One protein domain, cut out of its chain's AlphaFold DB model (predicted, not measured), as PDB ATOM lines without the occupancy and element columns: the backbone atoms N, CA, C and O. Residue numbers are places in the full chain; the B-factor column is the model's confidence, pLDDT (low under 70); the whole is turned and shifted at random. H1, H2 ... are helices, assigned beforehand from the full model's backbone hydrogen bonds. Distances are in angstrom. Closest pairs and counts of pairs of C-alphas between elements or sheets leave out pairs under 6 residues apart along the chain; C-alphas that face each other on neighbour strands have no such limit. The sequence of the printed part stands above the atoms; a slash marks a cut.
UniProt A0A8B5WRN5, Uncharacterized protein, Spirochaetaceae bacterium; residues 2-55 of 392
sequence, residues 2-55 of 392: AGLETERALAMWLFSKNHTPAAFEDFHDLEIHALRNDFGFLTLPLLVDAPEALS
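AT A GLANCE: This is residues 2 to 55 of the 392 residues of an uncharacterized protein of Spirochaetaceae bacterium (UniProt A0A8B5WRN5). One long helix, H1, makes the longest axis, and the rest of the printed part loops away from its end and back in a wide, open arc, on which the short helix H2 sits away from H1. The last residues, 51 to 55, cross over H1. The 54 printed residues hold two named helices, H1 then H2, and no named strand; the class is all helix, though under half of the residues, 22, are in named elements. The whole is elongated, 37 by 22 by 18 A, and only just loose, close to compact, with a radius of gyration of the C-alphas of 12.2 A.

IN THESE COORDINATES: H1, residues 2 to 19, begins at C-alpha 2 (-29.824, 55.545, -2.220) and is 26.0 A long. H2, residues 44 to 47, ends at C-alpha 47 (-22.657, 37.775, -8.586).

HOW THE PARTS SIT: H1 and H2 are apart. In H1, 13 of 14 O i to N i+4 pairs are within hydrogen-bond range; H2 is too short for such a pair. Residues 40 to 46, of which 44 to 46 belong to H2, stand free.

THE WHOLE: The C-alphas farthest apart, of Ala 2 and Asp 26, are 37.7 A apart. The printed part has no cut. The link from H1 to H2, 24 residues, is long. Residue 2 and residues 20 to 44 have pLDDT under 70.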
ATOM      1  N   ALA A   2     -28.673  56.419  -1.954       57.53
ATOM      2  CA  ALA A   2     -29.824  55.545  -2.220       57.53
ATOM      3  C   ALA A   2     -30.030  55.177  -3.709       57.53
ATOM      4  O   ALA A   2     -30.513  54.092  -3.999       57.53
ATOM      5  N   GLY A   3     -29.589  56.020  -4.654       75.69
ATOM      6  CA  GLY A   3     -29.667  55.716  -6.093       75.69
ATOM      7  C   GLY A   3     -28.777  54.551  -6.548       75.69
ATOM      8  O   GLY A   3     -29.192  53.760  -7.386       75.69
ATOM      9  N   LEU A   4     -27.598  54.378  -5.937       84.19
ATOM     10  CA  LEU A   4     -26.649  53.327  -6.328       84.19
ATOM     11  C   LEU A   4     -27.178  51.920  -6.005       84.19
ATOM     12  O   LEU A   4     -26.856  50.958  -6.692       84.19
ATOM     13  N   GLU A   5     -27.972  51.780  -4.944       88.62
ATOM     14  CA  GLU A   5     -28.556  50.490  -4.564       88.62
ATOM     15  C   GLU A   5     -29.661  50.074  -5.541       88.62
ATOM     16  O   GLU A   5     -29.638  48.952  -6.045       88.62
ATOM     17  N   THR A   6     -30.544  51.010  -5.898       91.94
ATOM     18  CA  THR A   6     -31.562  50.824  -6.942       91.94
ATOM     19  C   THR A   6     -30.933  50.456  -8.285       91.94
ATOM     20  O   THR A   6     -31.374  49.505  -8.922       91.94
ATOM     21  N   GLU A   7     -29.873  51.154  -8.708       90.75
ATOM     22  CA  GLU A   7     -29.156  50.856  -9.957       90.75
ATOM     23  C   GLU A   7     -28.550  49.449  -9.956       90.75
ATOM     24  O   GLU A   7     -28.688  48.717 -10.936       90.75
ATOM     25  N   ARG A   8     -27.924  49.028  -8.848       89.81
ATOM     26  CA  ARG A   8     -27.372  47.669  -8.720       89.81
ATOM     27  C   ARG A   8     -28.471  46.604  -8.774       89.81
ATOM     28  O   ARG A   8     -28.276  45.570  -9.410       89.81
ATOM     29  N   ALA A   9     -29.615  46.855  -8.143       92.81
ATOM     30  CA  ALA A   9     -30.756  45.944  -8.151       92.81
ATOM     31  C   ALA A   9     -31.430  45.853  -9.535       92.81
ATOM     32  O   ALA A   9     -31.782  44.759  -9.979       92.81
ATOM     33  N   LEU A  10     -31.543  46.975 -10.256       92.38
ATOM     34  CA  LEU A  10     -32.001  47.017 -11.649       92.38
ATOM     35  C   LEU A  10     -31.030  46.292 -12.592       92.38
ATOM     36  O   LEU A  10     -31.462  45.531 -13.458       92.38
ATOM     37  N   ALA A  11     -29.720  46.472 -12.406       89.19
ATOM     38  CA  ALA A  11     -28.704  45.755 -13.170       89.19
ATOM     39  C   ALA A  11     -28.789  44.239 -12.937       89.19
ATOM     40  O   ALA A  11     -28.706  43.468 -13.894       89.19
ATOM     41  N   MET A  12     -29.028  43.804 -11.693       87.81
ATOM     42  CA  MET A  12     -29.233  42.385 -11.391       87.81
ATOM     43  C   MET A  12     -30.522  41.838 -12.018       87.81
ATOM     44  O   MET A  12     -30.538  40.708 -12.509       87.81
ATOM     45  N   TRP A  13     -31.595  42.632 -12.062       89.38
ATOM     46  CA  TRP A  13     -32.816  42.260 -12.778       89.38
ATOM     47  C   TRP A  13     -32.565  42.074 -14.277       89.38
ATOM     48  O   TRP A  13     -32.945  41.041 -14.828       89.38
ATOM     49  N   LEU A  14     -31.864  43.017 -14.918       85.94
ATOM     50  CA  LEU A  14     -31.493  42.921 -16.333       85.94
ATOM     51  C   LEU A  14     -30.626  41.683 -16.590       85.94
ATOM     52  O   LEU A  14     -30.884  40.929 -17.527       85.94
ATOM     53  N   PHE A  15     -29.642  41.442 -15.720       82.06
ATOM     54  CA  PHE A  15     -28.781  40.271 -15.803       82.06
ATOM     55  C   PHE A  15     -29.588  38.971 -15.714       82.06
ATOM     56  O   PHE A  15     -29.431  38.077 -16.545       82.06
ATOM     57  N   SER A  16     -30.502  38.887 -14.747       82.25
ATOM     58  CA  SER A  16     -31.352  37.711 -14.536       82.25
ATOM     59  C   SER A  16     -32.283  37.454 -15.720       82.25
ATOM     60  O   SER A  16     -32.518  36.305 -16.077       82.25
ATOM     61  N   LYS A  17     -32.815  38.512 -16.343       79.50
ATOM     62  CA  LYS A  17     -33.721  38.389 -17.492       79.50
ATOM     63  C   LYS A  17     -32.999  38.019 -18.787       79.50
ATOM     64  O   LYS A  17     -33.549  37.233 -19.545       79.50
ATOM     65  N   ASN A  18     -31.790  38.534 -19.016       73.00
ATOM     66  CA  ASN A  18     -31.092  38.348 -20.292       73.00
ATOM     67  C   ASN A  18     -30.082  37.197 -20.297       73.00
ATOM     68  O   ASN A  18     -29.845  36.623 -21.348       73.00
ATOM     69  N   HIS A  19     -29.464  36.866 -19.157       70.25
ATOM     70  CA  HIS A  19     -28.351  35.907 -19.122       70.25
ATOM     71  C   HIS A  19     -28.680  34.591 -18.416       70.25
ATOM     72  O   HIS A  19     -28.009  33.591 -18.656       70.25
ATOM     73  N   THR A  20     -29.684  34.554 -17.532       68.94
ATOM     74  CA  THR A  20     -30.061  33.294 -16.863       68.94
ATOM     75  C   THR A  20     -30.782  32.317 -17.803       68.94
ATOM     76  O   THR A  20     -30.422  31.141 -17.775       68.94
ATOM     77  N   PRO A  21     -31.728  32.749 -18.665       62.59
ATOM     78  CA  PRO A  21     -32.320  31.869 -19.681       62.59
ATOM     79  C   PRO A  21     -31.298  31.419 -20.740       62.59
ATOM     80  O   PRO A  21     -31.226  30.234 -21.056       62.59
ATOM     81  N   ALA A  22     -30.426  32.336 -21.183       55.62
ATOM     82  CA  ALA A  22     -29.379  32.103 -22.187       55.62
ATOM     83  C   ALA A  22     -28.367  31.001 -21.822       55.62
ATOM     84  O   ALA A  22     -27.697  30.447 -22.688       55.62
ATOM     85  N   ALA A  23     -28.246  30.640 -20.539       55.81
ATOM     86  CA  ALA A  23     -27.395  29.528 -20.114       55.81
ATOM     87  C   ALA A  23     -27.856  28.162 -20.648       55.81
ATOM     88  O   ALA A  23     -27.075  27.209 -20.640       55.81
ATOM     89  N   PHE A  24     -29.120  28.057 -21.073       51.09
ATOM     90  CA  PHE A  24     -29.771  26.786 -21.382       51.09
ATOM     91  C   PHE A  24     -30.582  26.792 -22.687       51.09
ATOM     92  O   PHE A  24     -31.132  25.750 -23.045       51.09
ATOM     93  N   GLU A  25     -30.655  27.920 -23.395       50.56
ATOM     94  CA  GLU A  25     -31.391  28.071 -24.655       50.56
ATOM     95  C   GLU A  25     -30.425  28.298 -25.834       50.56
ATOM     96  O   GLU A  25     -29.365  28.902 -25.675       50.56
ATOM     97  N   ASP A  26     -30.787  27.796 -27.021       51.50
ATOM     98  CA  ASP A  26     -30.209  28.277 -28.286       51.50
ATOM     99  C   ASP A  26     -30.671  29.736 -28.547       51.50
ATOM    100  O   ASP A  26     -31.457  30.292 -27.785       51.50
ATOM    101  N   PHE A  27     -30.202  30.358 -29.634       53.72
ATOM    102  CA  PHE A  27     -30.484  31.747 -30.045       53.72
ATOM    103  C   PHE A  27     -31.870  32.300 -29.654       53.72
ATOM    104  O   PHE A  27     -32.899  31.744 -30.050       53.72
ATOM    105  N   HIS A  28     -31.896  33.463 -28.992       53.44
ATOM    106  CA  HIS A  28     -33.133  34.171 -28.650       53.44
ATOM    107  C   HIS A  28     -33.085  35.678 -28.961       53.44
ATOM    108  O   HIS A  28     -32.029  36.312 -28.925       53.44
ATOM    109  N   ASP A  29     -34.253  36.286 -29.194       52.44
ATOM    110  CA  ASP A  29     -34.422  37.689 -29.620       52.44
ATOM    111  C   ASP A  29     -33.799  38.743 -28.682       52.44
ATOM    112  O   ASP A  29     -33.566  39.877 -29.101       52.44
ATOM    113  N   LEU A  30     -33.488  38.377 -27.434       52.94
ATOM    114  CA  LEU A  30     -32.856  39.262 -26.448       52.94
ATOM    115  C   LEU A  30     -31.323  39.380 -26.588       52.94
ATOM    116  O   LEU A  30     -30.730  40.234 -25.933       52.94
ATOM    117  N   GLU A  31     -30.669  38.557 -27.416       51.75
ATOM    118  CA  GLU A  31     -29.197  38.535 -27.575       51.75
ATOM    119  C   GLU A  31     -28.681  39.325 -28.788       51.75
ATOM    120  O   GLU A  31     -27.483  39.368 -29.071       51.75
ATOM    121  N   ILE A  32     -29.584  39.973 -29.515       47.75
ATOM    122  CA  ILE A  32     -29.309  40.424 -30.874       47.75
ATOM    123  C   ILE A  32     -28.709  41.832 -30.870       47.75
ATOM    124  O   ILE A  32     -29.196  42.731 -30.188       47.75
ATOM    125  N   HIS A  33     -27.639  42.006 -31.647       49.41
ATOM    126  CA  HIS A  33     -26.701  43.137 -31.676       49.41
ATOM    127  C   HIS A  33     -25.704  43.206 -30.506       49.41
ATOM    128  O   HIS A  33     -24.956  44.182 -30.402       49.41
ATOM    129  N   ALA A  34     -25.630  42.170 -29.665       49.12
ATOM    130  CA  ALA A  34     -24.609  42.038 -28.627       49.12
ATOM    131  C   ALA A  34     -23.444  41.140 -29.080       49.12
ATOM    132  O   ALA A  34     -23.507  40.479 -30.110       49.12
ATOM    133  N   LEU A  35     -22.353  41.124 -28.315       51.53
ATOM    134  CA  LEU A  35     -21.340  40.072 -28.427       51.53
ATOM    135  C   LEU A  35     -21.978  38.748 -27.978       51.53
ATOM    136  O   LEU A  35     -22.712  38.746 -26.990       51.53
ATOM    137  N   ARG A  36     -21.680  37.630 -28.657       55.00
ATOM    138  CA  ARG A  36     -22.080  36.295 -28.185       55.00
ATOM    139  C   ARG A  36     -21.564  36.108 -26.758       55.00
ATOM    140  O   ARG A  36     -20.351  36.088 -26.536       55.00
ATOM    141  N   ASN A  37     -22.482  36.001 -25.804       54.59
ATOM    142  CA  ASN A  37     -22.145  35.848 -24.397       54.59
ATOM    143  C   ASN A  37     -21.799  34.385 -24.108       54.59
ATOM    144  O   ASN A  37     -22.585  33.657 -23.515       54.59
ATOM    145  N   ASP A  38     -20.604  33.943 -24.497       52.59
ATOM    146  CA  ASP A  38     -20.046  32.740 -23.877       52.59
ATOM    147  C   ASP A  38     -19.669  33.095 -22.424       52.59
ATOM    148  O   ASP A  38     -19.090  34.155 -22.175       52.59
ATOM    149  N   PHE A  39     -20.019  32.236 -21.457       52.09
ATOM    150  CA  PHE A  39     -19.836  32.394 -19.998       52.09
ATOM    151  C   PHE A  39     -18.360  32.474 -19.532       52.09
ATOM    152  O   PHE A  39     -17.944  31.808 -18.586       52.09
ATOM    153  N   GLY A  40     -17.538  33.301 -20.174       48.81
ATOM    154  CA  GLY A  40     -16.147  33.584 -19.823       48.81
ATOM    155  C   GLY A  40     -15.962  34.853 -18.989       48.81
ATOM    156  O   GLY A  40     -14.842  35.349 -18.879       48.81
ATOM    157  N   PHE A  41     -17.029  35.434 -18.433       54.91
ATOM    158  CA  PHE A  41     -16.919  36.716 -17.747       54.91
ATOM    159  C   PHE A  41     -16.302  36.603 -16.343       54.91
ATOM    160  O   PHE A  41     -16.758  35.852 -15.480       54.91
ATOM    161  N   LEU A  42     -15.370  37.518 -16.063       54.44
ATOM    162  CA  LEU A  42     -14.888  37.894 -14.724       54.44
ATOM    163  C   LEU A  42     -15.996  38.465 -13.803       54.44
ATOM    164  O   LEU A  42     -15.695  38.935 -12.709       54.44
ATOM    165  N   THR A  43     -17.266  38.459 -14.229       59.88
ATOM    166  CA  THR A  43     -18.424  38.958 -13.469       59.88
ATOM    167  C   THR A  43     -19.070  37.891 -12.593       59.88
ATOM    168  O   THR A  43     -19.709  38.258 -11.614       59.88
ATOM    169  N   LEU A  44     -18.874  36.591 -12.864       66.75
ATOM    170  CA  LEU A  44     -19.426  35.519 -12.020       66.75
ATOM    171  C   LEU A  44     -18.972  35.619 -10.549       66.75
ATOM    172  O   LEU A  44     -19.820  35.474  -9.669       66.75
ATOM    173  N   PRO A  45     -17.697  35.946 -10.239       70.00
ATOM    174  CA  PRO A  45     -17.279  36.203  -8.861       70.00
ATOM    175  C   PRO A  45     -17.969  37.408  -8.212       70.00
ATOM    176  O   PRO A  45     -18.018  37.469  -6.994       70.00
ATOM    177  N   LEU A  46     -18.496  38.359  -8.992       70.25
ATOM    178  CA  LEU A  46     -19.216  39.531  -8.479       70.25
ATOM    179  C   LEU A  46     -20.710  39.251  -8.248       70.25
ATOM    180  O   LEU A  46     -21.372  40.037  -7.574       70.25
ATOM    181  N   LEU A  47     -21.248  38.142  -8.772       75.94
ATOM    182  CA  LEU A  47     -22.657  37.775  -8.586       75.94
ATOM    183  C   LEU A  47     -22.980  37.346  -7.153       75.94
ATOM    184  O   LEU A  47     -24.120  37.497  -6.728       75.94
ATOM    185  N   VAL A  48     -22.002  36.838  -6.397       78.88
ATOM    186  CA  VAL A  48     -22.221  36.412  -5.000       78.88
ATOM    187  C   VAL A  48     -22.606  37.579  -4.087       78.88
ATOM    188  O   VAL A  48     -23.332  37.374  -3.120       78.88
ATOM    189  N   ASP A  49     -22.167  38.793  -4.435       82.75
ATOM    190  CA  ASP A  49     -22.451  40.036  -3.711       82.75
ATOM    191  C   ASP A  49     -23.514  40.899  -4.426       82.75
ATOM    192  O   ASP A  49     -23.673  42.093  -4.127       82.75
ATOM    193  N   ALA A  50     -24.215  40.339  -5.420       84.81
ATOM    194  CA  ALA A  50     -25.273  41.049  -6.126       84.81
ATOM    195  C   ALA A  50     -26.504  41.228  -5.216       84.81
ATOM    196  O   ALA A  50     -26.871  40.306  -4.483       84.81
ATOM    197  N   PRO A  51     -27.158  42.404  -5.237       90.75
ATOM    198  CA  PRO A  51     -28.401  42.606  -4.500       90.75
ATOM    199  C   PRO A  51     -29.547  41.795  -5.116       90.75
ATOM    200  O   PRO A  51     -29.445  41.289  -6.235       90.75
ATOM    201  N   GLU A  52     -30.676  41.727  -4.414       91.88
ATOM    202  CA  GLU A  52     -31.906  41.188  -4.993       91.88
ATOM    203  C   GLU A  52     -32.324  41.998  -6.233       91.88
ATOM    204  O   GLU A  52     -32.215  43.226  -6.267       91.88
ATOM    205  N   ALA A  53     -32.799  41.302  -7.265       92.81
ATOM    206  CA  ALA A  53     -33.265  41.920  -8.496       92.81
ATOM    207  C   ALA A  53     -34.491  42.820  -8.249       92.81
ATOM    208  O   ALA A  53     -35.524  42.368  -7.750       92.81
ATOM    209  N   LEU A  54     -34.412  44.078  -8.684       94.38
ATOM    210  CA  LEU A  54     -35.522  45.033  -8.648       94.38
ATOM    211  C   LEU A  54     -36.065  45.244 -10.061       94.38
ATOM    212  O   LEU A  54     -35.319  45.634 -10.952       94.38
ATOM    213  N   SER A  55     -37.360  44.997 -10.270       92.00
ATOM    214  CA  SER A  55     -37.974  45.225 -11.581       92.00
ATOM    215  C   SER A  55     -38.153  46.725 -11.867       92.00
ATOM    216  O   SER A  55     -38.336  47.501 -10.922       92.00
TER     217      SER A  55